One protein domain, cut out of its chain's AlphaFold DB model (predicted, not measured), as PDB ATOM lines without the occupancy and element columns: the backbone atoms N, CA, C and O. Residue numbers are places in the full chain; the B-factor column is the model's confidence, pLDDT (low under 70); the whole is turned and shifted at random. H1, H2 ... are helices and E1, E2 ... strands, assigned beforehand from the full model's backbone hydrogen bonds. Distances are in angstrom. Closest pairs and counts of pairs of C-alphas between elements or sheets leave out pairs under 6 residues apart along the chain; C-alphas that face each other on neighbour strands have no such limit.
ATOM      1  N   GLU A  11     206.610 161.353 233.645       90.50
ATOM      2  CA  GLU A  11     205.642 160.857 232.657       90.50
ATOM      3  C   GLU A  11     205.476 161.789 231.449       90.50
ATOM      4  O   GLU A  11     204.946 161.372 230.419       90.50
ATOM      5  N   HIS A  12     205.925 163.043 231.549       91.81
ATOM      6  CA  HIS A  12     205.977 163.959 230.418       91.81
ATOM      7  C   HIS A  12     207.356 163.991 229.763       91.81
ATOM      8  O   HIS A  12     207.456 163.842 228.548       91.81
ATOM      9  N   HIS A  13     208.429 164.202 230.528       92.56
ATOM     10  CA  HIS A  13     209.747 164.425 229.924       92.56
ATOM     11  C   HIS A  13     210.562 163.143 229.718       92.56
ATOM     12  O   HIS A  13     211.435 163.137 228.857       92.56
ATOM     13  N   PHE A  14     210.292 162.054 230.446       93.69
ATOM     14  CA  PHE A  14     210.971 160.749 230.331       93.69
ATOM     15  C   PHE A  14     212.496 160.793 230.524       93.69
ATOM     16  O   PHE A  14     213.237 160.022 229.913       93.69
ATOM     17  N   HIS A  15     212.966 161.695 231.381       94.69
ATOM     18  CA  HIS A  15     214.380 161.857 231.739       94.69
ATOM     19  C   HIS A  15     214.535 161.820 233.261       94.69
ATOM     20  O   HIS A  15     213.553 162.046 233.953       94.69
ATOM     21  N   PRO A  16     215.722 161.566 233.831       95.12
ATOM     22  CA  PRO A  16     215.912 161.662 235.277       95.12
ATOM     23  C   PRO A  16     215.501 163.039 235.812       95.12
ATOM     24  O   PRO A  16     215.757 164.058 235.159       95.12
ATOM     25  N   GLU A  17     214.891 163.081 236.997       90.81
ATOM     26  CA  GLU A  17     214.532 164.343 237.649       90.81
ATOM     27  C   GLU A  17     215.755 165.266 237.757       90.81
ATOM     28  O   GLU A  17     216.869 164.818 238.034       90.81
ATOM     29  N   ARG A  18     215.549 166.569 237.523       87.81
ATOM     30  CA  ARG A  18     216.596 167.614 237.552       87.81
ATOM     31  C   ARG A  18     217.721 167.458 236.516       87.81
ATOM     32  O   ARG A  18     218.682 168.226 236.553       87.81
ATOM     33  N   SER A  19     217.620 166.514 235.579       93.56
ATOM     34  CA  SER A  19     218.537 166.443 234.435       93.56
ATOM     35  C   SER A  19     218.280 167.574 233.432       93.56
ATOM     36  O   SER A  19     217.232 168.221 233.450       93.56
ATOM     37  N   SER A  20     219.216 167.798 232.506       90.94
ATOM     38  CA  SER A  20     218.999 168.729 231.391       90.94
ATOM     39  C   SER A  20     217.768 168.341 230.563       90.94
ATOM     40  O   SER A  20     216.971 169.212 230.224       90.94
ATOM     41  N   GLY A  21     217.552 167.049 230.300       91.00
ATOM     42  CA  GLY A  21     216.388 166.550 229.559       91.00
ATOM     43  C   GLY A  21     215.047 166.711 230.288       91.00
ATOM     44  O   GLY A  21     214.002 166.637 229.650       91.00
ATOM     45  N   ALA A  22     215.057 166.973 231.601       93.19
ATOM     46  CA  ALA A  22     213.853 167.284 232.376       93.19
ATOM     47  C   ALA A  22     213.438 168.764 232.294       93.19
ATOM     48  O   ALA A  22     212.343 169.126 232.713       93.19
ATOM     49  N   GLN A  23     214.287 169.644 231.755       92.31
ATOM     50  CA  GLN A  23     213.942 171.055 231.602       92.31
ATOM     51  C   GLN A  23     213.095 171.252 230.346       92.31
ATOM     52  O   GLN A  23     213.592 171.082 229.231       92.31
ATOM     53  N   CYS A  24     211.849 171.705 230.513       91.75
ATOM     54  CA  CYS A  24     210.896 171.926 229.419       91.75
ATOM     55  C   CYS A  24     211.505 172.724 228.255       91.75
ATOM     56  O   CYS A  24     211.332 172.392 227.082       91.75
ATOM     57  N   VAL A  25     212.286 173.754 228.585       92.00
ATOM     58  CA  VAL A  25     212.943 174.628 227.611       92.00
ATOM     59  C   VAL A  25     213.935 173.897 226.707       92.00
ATOM     60  O   VAL A  25     214.136 174.334 225.587       92.00
ATOM     61  N   ASN A  26     214.537 172.780 227.112       91.31
ATOM     62  CA  ASN A  26     215.495 172.071 226.255       91.31
ATOM     63  C   ASN A  26     214.822 171.309 225.109       91.31
ATOM     64  O   ASN A  26     215.427 171.154 224.053       91.31
ATOM     65  N   CYS A  27     213.559 170.917 225.276       91.38
ATOM     66  CA  CYS A  27     212.768 170.288 224.219       91.38
ATOM     67  C   CYS A  27     211.938 171.316 223.443       91.38
ATOM     68  O   CYS A  27     211.820 171.226 222.223       91.38
ATOM     69  N   HIS A  28     211.363 172.289 224.153       92.12
ATOM     70  CA  HIS A  28     210.363 173.196 223.597       92.12
ATOM     71  C   HIS A  28     210.915 174.557 223.156       92.12
ATOM     72  O   HIS A  28     210.262 175.228 222.363       92.12
ATOM     73  N   MET A  29     212.095 174.951 223.642       93.00
ATOM     74  CA  MET A  29     212.800 176.205 223.330       93.00
ATOM     75  C   MET A  29     214.321 175.945 223.235       93.00
ATOM     76  O   MET A  29     215.097 176.495 224.035       93.00
ATOM     77  N   PRO A  30     214.767 175.033 222.344       88.75
ATOM     78  CA  PRO A  30     216.169 174.637 222.283       88.75
ATOM     79  C   PRO A  30     217.069 175.853 222.038       88.75
ATOM     80  O   PRO A  30     216.685 176.802 221.349       88.75
ATOM     81  N   ALA A  31     218.256 175.832 222.642       87.75
ATOM     82  CA  ALA A  31     219.241 176.886 222.450       87.75
ATOM     83  C   ALA A  31     220.048 176.624 221.176       87.75
ATOM     84  O   ALA A  31     220.498 175.504 220.943       87.75
ATOM     85  N   THR A  32     220.270 177.662 220.378       82.88
ATOM     86  CA  THR A  32     221.220 177.651 219.265       82.88
ATOM     87  C   THR A  32     222.290 178.705 219.512       82.88
ATOM     88  O   THR A  32     222.030 179.739 220.130       82.88
ATOM     89  N   VAL A  33     223.521 178.436 219.077       82.00
ATOM     90  CA  VAL A  33     224.597 179.428 219.170       82.00
ATOM     91  C   VAL A  33     224.334 180.503 218.122       82.00
ATOM     92  O   VAL A  33     224.307 180.220 216.927       82.00
ATOM     93  N   PHE A  34     224.101 181.731 218.577       73.69
ATOM     94  CA  PHE A  34     223.878 182.884 217.714       73.69
ATOM     95  C   PHE A  34     225.169 183.697 217.592       73.69
ATOM     96  O   PHE A  34     225.814 183.981 218.602       73.69
ATOM     97  N   MET A  35     225.531 184.077 216.361       74.25
ATOM     98  CA  MET A  35     226.762 184.825 216.040       74.25
ATOM     99  C   MET A  35     228.043 184.166 216.581       74.25
ATOM    100  O   MET A  35     228.990 184.867 216.908       74.25
ATOM    101  N   GLU A  36     228.047 182.837 216.729       77.12
ATOM    102  CA  GLU A  36     229.159 182.041 217.287       77.12
ATOM    103  C   GLU A  36     229.581 182.389 218.731       77.12
ATOM    104  O   GLU A  36     230.551 181.828 219.233       77.12
ATOM    105  N   ILE A  37     228.848 183.266 219.429       77.19
ATOM    106  CA  ILE A  37     229.272 183.810 220.732       77.19
ATOM    107  C   ILE A  37     228.374 183.318 221.872       77.19
ATOM    108  O   ILE A  37     228.886 182.817 222.871       77.19
ATOM    109  N   ASP A  38     227.045 183.404 221.725       83.75
ATOM    110  CA  ASP A  38     226.116 183.143 222.835       83.75
ATOM    111  C   ASP A  38     225.041 182.102 222.482       83.75
ATOM    112  O   ASP A  38     224.367 182.237 221.452       83.75
ATOM    113  N   PRO A  39     224.783 181.103 223.350       83.94
ATOM    114  CA  PRO A  39     223.615 180.243 223.213       83.94
ATOM    115  C   PRO A  39     222.343 181.046 223.510       83.94
ATOM    116  O   PRO A  39     222.135 181.536 224.622       83.94
ATOM    117  N   ARG A  40     221.456 181.154 222.521       86.50
ATOM    118  CA  ARG A  40     220.158 181.822 222.651       86.50
ATOM    119  C   ARG A  40     219.037 180.832 222.409       86.50
ATOM    120  O   ARG A  40     219.080 180.041 221.474       86.50
ATOM    121  N   ARG A  41     218.021 180.877 223.265       86.62
ATOM    122  CA  ARG A  41     216.807 180.080 223.081       86.62
ATOM    123  C   ARG A  41     215.877 180.773 222.103       86.62
ATOM    124  O   ARG A  41     215.773 182.000 222.101       86.62
ATOM    125  N   ASP A  42     215.188 179.970 221.304       73.88
ATOM    126  CA  ASP A  42     214.069 180.456 220.507       73.88
ATOM    127  C   ASP A  42     213.010 181.101 221.422       73.88
ATOM    128  O   ASP A  42     212.760 180.623 222.527       73.88
ATOM    129  N   HIS A  43     212.363 182.172 220.960       81.69
ATOM    130  CA  HIS A  43     211.273 182.850 221.675       81.69
ATOM    131  C   HIS A  43     209.924 182.140 221.471       81.69
ATOM    132  O   HIS A  43     208.864 182.758 221.576       81.69
ATOM    133  N   SER A  44     209.935 180.846 221.151       81.94
ATOM    134  CA  SER A  44     208.724 180.076 220.899       81.94
ATOM    135  C   SER A  44     208.762 178.727 221.602       81.94
ATOM    136  O   SER A  44     209.779 178.046 221.588       81.94
ATOM    137  N   PHE A  45     207.642 178.346 222.219       87.88
ATOM    138  CA  PHE A  45     207.502 177.097 222.964       87.88
ATOM    139  C   PHE A  45     206.786 176.061 222.087       87.88
ATOM    140  O   PHE A  45     205.560 176.083 221.963       87.88
ATOM    141  N   ARG A  46     207.544 175.187 221.415       87.19
ATOM    142  CA  ARG A  46     207.022 174.271 220.380       87.19
ATOM    143  C   ARG A  46     207.040 172.827 220.825       87.19
ATOM    144  O   ARG A  46     207.976 172.387 221.470       87.19
ATOM    145  N   ILE A  47     206.048 172.045 220.415       89.62
ATOM    146  CA  ILE A  47     206.099 170.586 220.567       89.62
ATOM    147  C   ILE A  47     207.219 170.044 219.656       89.62
ATOM    148  O   ILE A  47     207.225 170.408 218.479       89.62
ATOM    149  N   PRO A  48     208.147 169.197 220.147       91.06
ATOM    150  CA  PRO A  48     209.193 168.604 219.317       91.06
ATOM    151  C   PRO A  48     208.629 167.869 218.096       91.06
ATOM    152  O   PRO A  48     207.697 167.072 218.216       91.06
ATOM    153  N   ARG A  49     209.218 168.133 216.923       91.94
ATOM    154  CA  ARG A  49     208.823 167.557 215.626       91.94
ATOM    155  C   ARG A  49     209.999 166.895 214.888       91.94
ATOM    156  O   ARG A  49     210.361 167.342 213.801       91.94
ATOM    157  N   PRO A  50     210.632 165.849 215.456       94.12
ATOM    158  CA  PRO A  50     211.683 165.097 214.756       94.12
ATOM    159  C   PRO A  50     211.188 164.433 213.458       94.12
ATOM    160  O   PRO A  50     211.985 164.156 212.568       94.12
ATOM    161  N   ASP A  51     209.878 164.234 213.303       93.19
ATOM    162  CA  ASP A  51     209.260 163.797 212.050       93.19
ATOM    163  C   ASP A  51     209.478 164.799 210.899       93.19
ATOM    164  O   ASP A  51     209.682 164.382 209.760       93.19
ATOM    165  N   LEU A  52     209.528 166.106 211.188       93.19
ATOM    166  CA  LEU A  52     209.848 167.121 210.179       93.19
ATOM    167  C   LEU A  52     211.323 167.075 209.761       93.19
ATOM    168  O   LEU A  52     211.621 167.402 208.619       93.19
ATOM    169  N   THR A  53     212.240 166.621 210.624       94.06
ATOM    170  CA  THR A  53     213.646 166.392 210.237       94.06
ATOM    171  C   THR A  53     213.760 165.325 209.158       94.06
ATOM    172  O   THR A  53     214.555 165.472 208.239       94.06
ATOM    173  N   ILE A  54     212.953 164.265 209.239       93.12
ATOM    174  CA  ILE A  54     212.958 163.181 208.246       93.12
ATOM    175  C   ILE A  54     212.470 163.694 206.884       93.12
ATOM    176  O   ILE A  54     212.968 163.266 205.852       93.12
ATOM    177  N   GLN A  55     211.488 164.598 206.885       89.44
ATOM    178  CA  GLN A  55     210.868 165.114 205.662       89.44
ATOM    179  C   GLN A  55     211.645 166.271 205.026       89.44
ATOM    180  O   GLN A  55     211.692 166.372 203.804       89.44
ATOM    181  N   LEU A  56     212.189 167.168 205.851       92.19
ATOM    182  CA  LEU A  56     212.677 168.485 205.433       92.19
ATOM    183  C   LEU A  56     214.154 168.719 205.772       92.19
ATOM    184  O   LEU A  56     214.649 169.815 205.546       92.19
ATOM    185  N   GLU A  57     214.830 167.737 206.377       91.19
ATOM    186  CA  GLU A  57     216.240 167.828 206.794       91.19
ATOM    187  C   GLU A  57     216.527 168.988 207.769       91.19
ATOM    188  O   GLU A  57     217.641 169.496 207.879       91.19
ATOM    189  N   VAL A  58     215.512 169.402 208.535       90.00
ATOM    190  CA  VAL A  58     215.624 170.483 209.527       90.00
ATOM    191  C   VAL A  58     216.076 169.969 210.900       90.00
ATOM    192  O   VAL A  58     215.703 168.859 211.283       90.00
ATOM    193  N   PRO A  59     216.803 170.756 211.711       90.00
ATOM    194  CA  PRO A  59     217.183 170.350 213.065       90.00
ATOM    195  C   PRO A  59     215.976 170.065 213.974       90.00
ATOM    196  O   PRO A  59     214.934 170.713 213.868       90.00
ATOM    197  N   ASN A  60     216.136 169.153 214.937       92.25
ATOM    198  CA  ASN A  60     215.161 168.929 216.010       92.25
ATOM    199  C   ASN A  60     215.833 168.887 217.387       92.25
ATOM    200  O   ASN A  60     217.007 168.545 217.508       92.25
ATOM    201  N   ALA A  61     215.062 169.204 218.428       92.44
ATOM    202  CA  ALA A  61     215.565 169.292 219.797       92.44
ATOM    203  C   ALA A  61     216.099 167.953 220.341       92.44
ATOM    204  O   ALA A  61     217.093 167.939 221.062       92.44
ATOM    205  N   CYS A  62     215.488 166.819 219.979       93.88
ATOM    206  CA  CYS A  62     215.889 165.508 220.494       93.88
ATOM    207  C   CYS A  62     217.315 165.147 220.056       93.88
ATOM    208  O   CYS A  62     218.132 164.737 220.881       93.88
ATOM    209  N   ASN A  63     217.644 165.350 218.779       93.94
ATOM    210  CA  ASN A  63     218.969 165.031 218.247       93.94
ATOM    211  C   ASN A  63     220.064 166.036 218.649       93.94
ATOM    212  O   ASN A  63     221.233 165.751 218.418       93.94
ATOM    213  N   GLN A  64     219.730 167.151 219.313       89.88
ATOM    214  CA  GLN A  64     220.744 168.016 219.939       89.88
ATOM    215  C   GLN A  64     221.379 167.369 221.177       89.88
ATOM    216  O   GLN A  64     222.537 167.637 221.482       89.88
ATOM    217  N   CYS A  65     220.636 166.512 221.886       91.75
ATOM    218  CA  CYS A  65     221.146 165.749 223.033       91.75
ATOM    219  C   CYS A  65     221.456 164.285 222.671       91.75
ATOM    220  O   CYS A  65     222.348 163.681 223.258       91.75
ATOM    221  N   HIS A  66     220.742 163.723 221.690       94.44
ATOM    222  CA  HIS A  66     220.912 162.357 221.189       94.44
ATOM    223  C   HIS A  66     221.572 162.351 219.806       94.44
ATOM    224  O   HIS A  66     220.968 161.936 218.812       94.44
ATOM    225  N   ALA A  67     222.808 162.849 219.740       93.69
ATOM    226  CA  ALA A  67     223.578 162.939 218.496       93.69
ATOM    227  C   ALA A  67     223.948 161.559 217.912       93.69
ATOM    228  O   ALA A  67     224.212 161.432 216.722       93.69
ATOM    229  N   ASP A  68     223.932 160.512 218.739       96.31
ATOM    230  CA  ASP A  68     224.198 159.115 218.380       96.31
ATOM    231  C   ASP A  68     222.937 158.349 217.930       96.31
ATOM    232  O   ASP A  68     222.945 157.121 217.796       96.31
ATOM    233  N   ARG A  69     221.818 159.052 217.738       97.25
ATOM    234  CA  ARG A  69     220.543 158.487 217.289       97.25
ATOM    235  C   ARG A  69     220.048 159.211 216.048       97.25
ATOM    236  O   ARG A  69     220.357 160.372 215.812       97.25
ATOM    237  N   THR A  70     219.229 158.521 215.263       97.50
ATOM    238  CA  THR A  70     218.606 159.095 214.068       97.50
ATOM    239  C   THR A  70     217.365 159.917 214.427       97.50
ATOM    240  O   THR A  70     216.776 159.756 215.499       97.50
ATOM    241  N   ALA A  71     216.920 160.777 213.508       96.62
ATOM    242  CA  ALA A  71     215.634 161.466 213.644       96.62
ATOM    243  C   ALA A  71     214.442 160.495 213.615       96.62
ATOM    244  O   ALA A  71     213.463 160.707 214.325       96.62
ATOM    245  N   ALA A  72     214.552 159.391 212.864       96.75
ATOM    246  CA  ALA A  72     213.559 158.316 212.853       96.75
ATOM    247  C   ALA A  72     213.375 157.694 214.243       96.75
ATOM    248  O   ALA A  72     212.243 157.551 214.701       96.75
TER     249      ALA A  72
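What this domain is: This is residues 11 to 72 of the 409 residues of the protein "Tetratricopeptide repeat protein" of Gammaproteobacteria bacterium (UniProt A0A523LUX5). A small hairpin of two strands, E1 and E2, lies at one side, helix H2 at another and the unnamed residues 11 to 23 at a third, round two very short helices, H1 and H3, that touch near the middle. The printed part has 62 residues, with three named helices and two named strands in the order H1, E1, E2, H2, H3; the sheet, E1 - E2, is antiparallel. The class is mixed, helices and strands, though under half of the residues are in named elements. The whole is compact, with a radius of gyration of the C-alphas of 12.1 A and spans of 33 by 28 by 23 A.

Where its parts are: Find C-alpha 31 at (219.241, 176.886, 222.450), where E1, residues 31 to 34, begins; E2 follows at residues 38 to 41. Before them comes H1, residues 24 to 28, from C-alpha 24 at (210.896, 171.926, 229.419). H2, residues 50 to 56, is 10.0 A long, and H3, residues 61 to 65, ends at C-alpha 65 at (221.146, 165.749, 223.033).

How they stand to each other: Look first across the hairpin E1 and E2, at 137 degrees: N 32 and O 40 are 2.9 A apart and N 40 and O 32 are 2.8 A apart, within hydrogen-bond range. H1 is only just apart from E2, at 8.1 A. H1 and H3 touch, their closest C-alphas those of Cys 27 and Ala 61, 5.3 A apart. H2 and H3 are close but not clearly touching, the closest C-alphas those of Pro 50 and Cys 62, 7.1 A apart. H1 and H2 have every O i to N i+4 pair within hydrogen-bond range; H3 has 0 of 1, but 2 of 2 O i to N i+3 pairs.

The domain as a whole: The C-alphas farthest apart are those of Glu 11 and Met 35, 36.0 A. The printed part has no cut, no link is long, and no printed residue is under 70 in pLDDT.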